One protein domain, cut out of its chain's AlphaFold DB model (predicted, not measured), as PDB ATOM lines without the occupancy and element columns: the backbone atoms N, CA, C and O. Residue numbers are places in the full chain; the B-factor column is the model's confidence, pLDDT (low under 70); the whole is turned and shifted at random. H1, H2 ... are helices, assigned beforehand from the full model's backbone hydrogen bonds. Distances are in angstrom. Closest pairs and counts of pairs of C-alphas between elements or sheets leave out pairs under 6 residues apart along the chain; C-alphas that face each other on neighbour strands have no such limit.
ATOM      1  N   SER A 162     174.316 187.546 151.151       66.69
ATOM      2  CA  SER A 162     172.966 188.134 151.262       66.69
ATOM      3  C   SER A 162     172.683 188.820 152.615       66.69
ATOM      4  O   SER A 162     171.836 189.709 152.694       66.69
ATOM      5  N   GLY A 163     173.443 188.495 153.670       71.00
ATOM      6  CA  GLY A 163     173.410 189.202 154.958       71.00
ATOM      7  C   GLY A 163     174.086 190.586 154.978       71.00
ATOM      8  O   GLY A 163     173.675 191.440 155.761       71.00
ATOM      9  N   ARG A 164     175.093 190.839 154.128       75.19
ATOM     10  CA  ARG A 164     175.724 192.169 153.984       75.19
ATOM     11  C   ARG A 164     174.879 193.106 153.125       75.19
ATOM     12  O   ARG A 164     174.663 194.236 153.541       75.19
ATOM     13  N   LEU A 165     174.306 192.592 152.032       78.38
ATOM     14  CA  LEU A 165     173.386 193.335 151.158       78.38
ATOM     15  C   LEU A 165     172.258 194.007 151.933       78.38
ATOM     16  O   LEU A 165     171.999 195.191 151.754       78.38
ATOM     17  N   LEU A 166     171.590 193.249 152.806       78.50
ATOM     18  CA  LEU A 166     170.446 193.766 153.549       78.50
ATOM     19  C   LEU A 166     170.845 194.884 154.522       78.50
ATOM     20  O   LEU A 166     170.111 195.855 154.677       78.50
ATOM     21  N   ARG A 167     172.017 194.760 155.153       82.56
ATOM     22  CA  ARG A 167     172.531 195.761 156.094       82.56
ATOM     23  C   ARG A 167     172.961 197.042 155.383       82.56
ATOM     24  O   ARG A 167     172.667 198.131 155.867       82.56
ATOM     25  N   ASP A 168     173.593 196.912 154.224       83.31
ATOM     26  CA  ASP A 168     173.998 198.067 153.424       83.31
ATOM     27  C   ASP A 168     172.766 198.751 152.817       83.31
ATOM     28  O   ASP A 168     172.648 199.973 152.890       83.31
ATOM     29  N   ALA A 169     171.783 197.980 152.338       84.12
ATOM     30  CA  ALA A 169     170.501 198.502 151.869       84.12
ATOM     31  C   ALA A 169     169.734 199.266 152.964       84.12
ATOM     32  O   ALA A 169     169.145 200.309 152.678       84.12
ATOM     33  N   GLU A 170     169.763 198.802 154.218       85.00
ATOM     34  CA  GLU A 170     169.150 199.517 155.347       85.00
ATOM     35  C   GLU A 170     169.830 200.873 155.594       85.00
ATOM     36  O   GLU A 170     169.151 201.888 155.779       85.00
ATOM     37  N   ASN A 171     171.162 200.916 155.525       87.19
ATOM     38  CA  ASN A 171     171.917 202.162 155.633       87.19
ATOM     39  C   ASN A 171     171.638 203.109 154.456       87.19
ATOM     40  O   ASN A 171     171.404 204.296 154.677       87.19
ATOM     41  N   PHE A 172     171.601 202.600 153.222       85.62
ATOM     42  CA  PHE A 172     171.276 203.394 152.033       85.62
ATOM     43  C   PHE A 172     169.852 203.947 152.078       85.62
ATOM     44  O   PHE A 172     169.649 205.120 151.772       85.62
ATOM     45  N   SER A 173     168.879 203.148 152.525       88.06
ATOM     46  CA  SER A 173     167.489 203.589 152.649       88.06
ATOM     47  C   SER A 173     167.318 204.722 153.655       88.06
ATOM     48  O   SER A 173     166.483 205.598 153.432       88.06
ATOM     49  N   ARG A 174     168.104 204.728 154.740       88.94
ATOM     50  CA  ARG A 174     168.107 205.829 155.714       88.94
ATOM     51  C   ARG A 174     168.901 207.043 155.239       88.94
ATOM     52  O   ARG A 174     168.532 208.160 155.580       88.94
ATOM     53  N   ALA A 175     169.984 206.832 154.493       90.25
ATOM     54  CA  ALA A 175     170.875 207.906 154.061       90.25
ATOM     55  C   ALA A 175     170.349 208.680 152.845       90.25
ATOM     56  O   ALA A 175     170.608 209.877 152.742       90.25
ATOM     57  N   ARG A 176     169.670 207.999 151.912       88.38
ATOM     58  CA  ARG A 176     169.238 208.549 150.615       88.38
ATOM     59  C   ARG A 176     167.895 207.952 150.173       88.38
ATOM     60  O   ARG A 176     167.867 207.093 149.284       88.38
ATOM     61  N   PRO A 177     166.772 208.357 150.792       85.12
ATOM     62  CA  PRO A 177     165.447 207.848 150.434       85.12
ATOM     63  C   PRO A 177     165.088 208.083 148.954       85.12
ATOM     64  O   PRO A 177     164.394 207.265 148.354       85.12
ATOM     65  N   GLU A 178     165.600 209.144 148.329       91.94
ATOM     66  CA  GLU A 178     165.377 209.481 146.920       91.94
ATOM     67  C   GLU A 178     165.892 208.410 145.949       91.94
ATOM     68  O   GLU A 178     165.218 208.086 144.968       91.94
ATOM     69  N   LEU A 179     167.041 207.794 146.250       89.19
ATOM     70  CA  LEU A 179     167.595 206.721 145.423       89.19
ATOM     71  C   LEU A 179     166.748 205.452 145.512       89.19
ATOM     72  O   LEU A 179     166.627 204.728 144.524       89.19
ATOM     73  N   VAL A 180     166.121 205.197 146.665       89.50
ATOM     74  CA  VAL A 180     165.232 204.042 146.848       89.50
ATOM     75  C   VAL A 180     163.987 204.180 145.979       89.50
ATOM     76  O   VAL A 180     163.647 203.244 145.257       89.50
ATOM     77  N   PHE A 181     163.327 205.342 145.997       90.81
ATOM     78  CA  PHE A 181     162.147 205.570 145.159       90.81
ATOM     79  C   PHE A 181     162.487 205.534 143.665       90.81
ATOM     80  O   PHE A 181     161.756 204.913 142.892       90.81
ATOM     81  N   GLY A 182     163.618 206.126 143.262       93.38
ATOM     82  CA  GLY A 182     164.095 206.065 141.878       93.38
ATOM     83  C   GLY A 182     164.399 204.635 141.423       93.38
ATOM     84  O   GLY A 182     163.926 204.201 140.372       93.38
ATOM     85  N   GLY A 183     165.122 203.871 142.245       92.00
ATOM     86  CA  GLY A 183     165.444 202.472 141.965       92.00
ATOM     87  C   GLY A 183     164.198 201.591 141.878       92.00
ATOM     88  O   GLY A 183     164.075 200.797 140.948       92.00
ATOM     89  N   LEU A 184     163.240 201.771 142.793       92.94
ATOM     90  CA  LEU A 184     161.984 201.020 142.786       92.94
ATOM     91  C   LEU A 184     161.136 201.337 141.550       92.94
ATOM     92  O   LEU A 184     160.534 200.429 140.979       92.94
ATOM     93  N   PHE A 185     161.109 202.596 141.109       94.69
ATOM     94  CA  PHE A 185     160.404 202.990 139.893       94.69
ATOM     95  C   PHE A 185     160.992 202.308 138.651       94.69
ATOM     96  O   PHE A 185     160.257 201.685 137.884       94.69
ATOM     97  N   VAL A 186     162.318 202.359 138.483       93.81
ATOM     98  CA  VAL A 186     163.007 201.705 137.357       93.81
ATOM     99  C   VAL A 186     162.820 200.187 137.409       93.81
ATOM    100  O   VAL A 186     162.472 199.579 136.395       93.81
ATOM    101  N   ALA A 187     162.976 199.573 138.585       92.88
ATOM    102  CA  ALA A 187     162.757 198.140 138.770       92.88
ATOM    103  C   ALA A 187     161.308 197.738 138.446       92.88
ATOM    104  O   ALA A 187     161.079 196.766 137.728       92.88
ATOM    105  N   GLY A 188     160.329 198.515 138.914       93.12
ATOM    106  CA  GLY A 188     158.912 198.298 138.636       93.12
ATOM    107  C   GLY A 188     158.588 198.390 137.147       93.12
ATOM    108  O   GLY A 188     157.914 197.508 136.616       93.12
ATOM    109  N   LEU A 189     159.118 199.399 136.446       95.94
ATOM    110  CA  LEU A 189     158.983 199.513 134.990       95.94
ATOM    111  C   LEU A 189     159.637 198.339 134.255       95.94
ATOM    112  O   LEU A 189     159.063 197.838 133.289       95.94
ATOM    113  N   GLY A 190     160.802 197.879 134.715       93.88
ATOM    114  CA  GLY A 190     161.478 196.705 134.164       93.88
ATOM    115  C   GLY A 190     160.620 195.444 134.278       93.88
ATOM    116  O   GLY A 190     160.389 194.759 133.280       93.88
ATOM    117  N   ILE A 191     160.066 195.186 135.466       94.31
ATOM    118  CA  ILE A 191     159.157 194.058 135.712       94.31
ATOM    119  C   ILE A 191     157.882 194.199 134.871       94.31
ATOM    120  O   ILE A 191     157.478 193.250 134.200       94.31
ATOM    121  N   ALA A 192     157.268 195.383 134.844       94.31
ATOM    122  CA  ALA A 192     156.069 195.645 134.049       94.31
ATOM    123  C   ALA A 192     156.322 195.417 132.552       94.31
ATOM    124  O   ALA A 192     155.494 194.819 131.860       94.31
ATOM    125  N   ARG A 193     157.488 195.840 132.052       86.12
ATOM    126  CA  ARG A 193     157.910 195.609 130.671       86.12
ATOM    127  C   ARG A 193     158.122 194.124 130.391       86.12
ATOM    128  O   ARG A 193     157.706 193.673 129.331       86.12
ATOM    129  N   PHE A 194     158.707 193.368 131.319       90.56
ATOM    130  CA  PHE A 194     158.888 191.921 131.179       90.56
ATOM    131  C   PHE A 194     157.551 191.166 131.145       90.56
ATOM    132  O   PHE A 194     157.345 190.305 130.288       90.56
ATOM    133  N   LEU A 195     156.613 191.535 132.022       91.62
ATOM    134  CA  LEU A 195     155.262 190.966 132.045       91.62
ATOM    135  C   LEU A 195     154.506 191.278 130.741       91.62
ATOM    136  O   LEU A 195     153.988 190.368 130.100       91.62
ATOM    137  N   LYS A 196     154.526 192.540 130.287       83.25
ATOM    138  CA  LYS A 196     153.944 192.975 129.000       83.25
ATOM    139  C   LYS A 196     154.578 192.250 127.803       83.25
ATOM    140  O   LYS A 196     153.883 191.868 126.863       83.25
ATOM    141  N   ALA A 197     155.897 192.063 127.831       79.75
ATOM    142  CA  ALA A 197     156.637 191.367 126.782       79.75
ATOM    143  C   ALA A 197     156.360 189.856 126.763       79.75
ATOM    144  O   ALA A 197     156.407 189.248 125.696       79.75
ATOM    145  N   SER A 198     156.040 189.256 127.912       72.19
ATOM    146  CA  SER A 198     155.676 187.835 128.009       72.19
ATOM    147  C   SER A 198     154.255 187.566 127.508       72.19
ATOM    148  O   SER A 198     154.034 186.573 126.822       72.19
ATOM    149  N   ASP A 199     153.318 188.484 127.757       70.56
ATOM    150  CA  ASP A 199     151.935 188.409 127.251       70.56
ATOM    151  C   ASP A 199     151.871 188.485 125.712       70.56
ATOM    152  O   ASP A 199     151.051 187.850 125.055       70.56
ATOM    153  N   SER A 200     152.839 189.184 125.110       61.38
ATOM    154  CA  SER A 200     152.980 189.305 123.651       61.38
ATOM    155  C   SER A 200     153.451 188.012 122.965       61.38
ATOM    156  O   SER A 200     153.535 187.977 121.741       61.38
ATOM    157  N   ARG A 201     153.788 186.963 123.728       63.56
ATOM    158  CA  ARG A 201     154.321 185.691 123.217       63.56
ATOM    159  C   ARG A 201     153.277 184.568 123.171       63.56
ATOM    160  O   ARG A 201     153.596 183.477 122.718       63.56
ATOM    161  N   HIS A 202     152.039 184.828 123.602       56.59
ATOM    162  CA  HIS A 202     150.951 183.842 123.609       56.59
ATOM    163  C   HIS A 202     149.905 184.094 122.507       56.59
ATOM    164  O   HIS A 202     148.700 183.926 122.713       56.59
ATOM    165  N   ARG A 203     150.352 184.519 121.323       53.97
ATOM    166  CA  ARG A 203     149.481 184.687 120.156       53.97
ATOM    167  C   ARG A 203     150.203 184.284 118.874       53.97
ATOM    168  O   ARG A 203     150.310 185.089 117.964       53.97
ATOM    169  N   ASP A 204     150.675 183.046 118.857       45.41
ATOM    170  CA  ASP A 204     150.981 182.269 117.653       45.41
ATOM    171  C   ASP A 204     150.472 180.838 117.865       45.41
ATOM    172  O   ASP A 204     150.600 180.340 119.013       45.41
TER     173      ASP A 204
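This is residues 162 to 204 of the 204 residues of an uncharacterized protein of Planctomyces sp (UniProt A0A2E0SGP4). Two helices meet near their ends as a lopsided V, with the shorter H1 as one arm and the longer H2 as the other; beyond their corner the arms spread away from each other. A short tail without a named element, residues 200 to 204, sticks out past the far end of H2. The printed part has 43 residues, with two named helices in the order H1, H2 and no named strand; the class is all helix. The whole is extended, with a radius of gyration of the C-alphas of 15.5 A, and spans 48 by 23 by 6 A.

H1, residues 162 to 175, and H2, residues 177 to 199, touch only at the corner by their link, and only just, with 3 pairs of C-alphas within 8 A. The closest C-alphas are those of Ser 173 and Val 180, 6.2 A apart. H1 touches H2 with residues 172 to 173 alone, and H2 touches H1 with residues 179 to 180 alone. Their lines stand at a steep tilt of 57 degrees, and they run opposite ways. Their centres are 19.8 A apart. In H2 every O i to N i+4 pair is within hydrogen-bond range; in H1 8 of 10 are.

H1 begins at C-alpha 162, at (172.966, 188.134, 151.262), and measures 20.1 A to C-alpha 175. After Arg 176, H2 begins at C-alpha 177, at (165.447, 207.848, 150.434). It measures 33.1 A to C-alpha 199, at (151.935, 188.409, 127.251).

The two C-alphas farthest apart, those of Ala 175 and Asp 204, are 48.8 A apart. The printed part has no cut, and the link from H1 to H2 is tight. Residues 162 to 168, 174 to 179 and 182 to 204 stand free. The mean pLDDT of the printed part is 82.9; residue 162 and residues 200 to 204 are under 70.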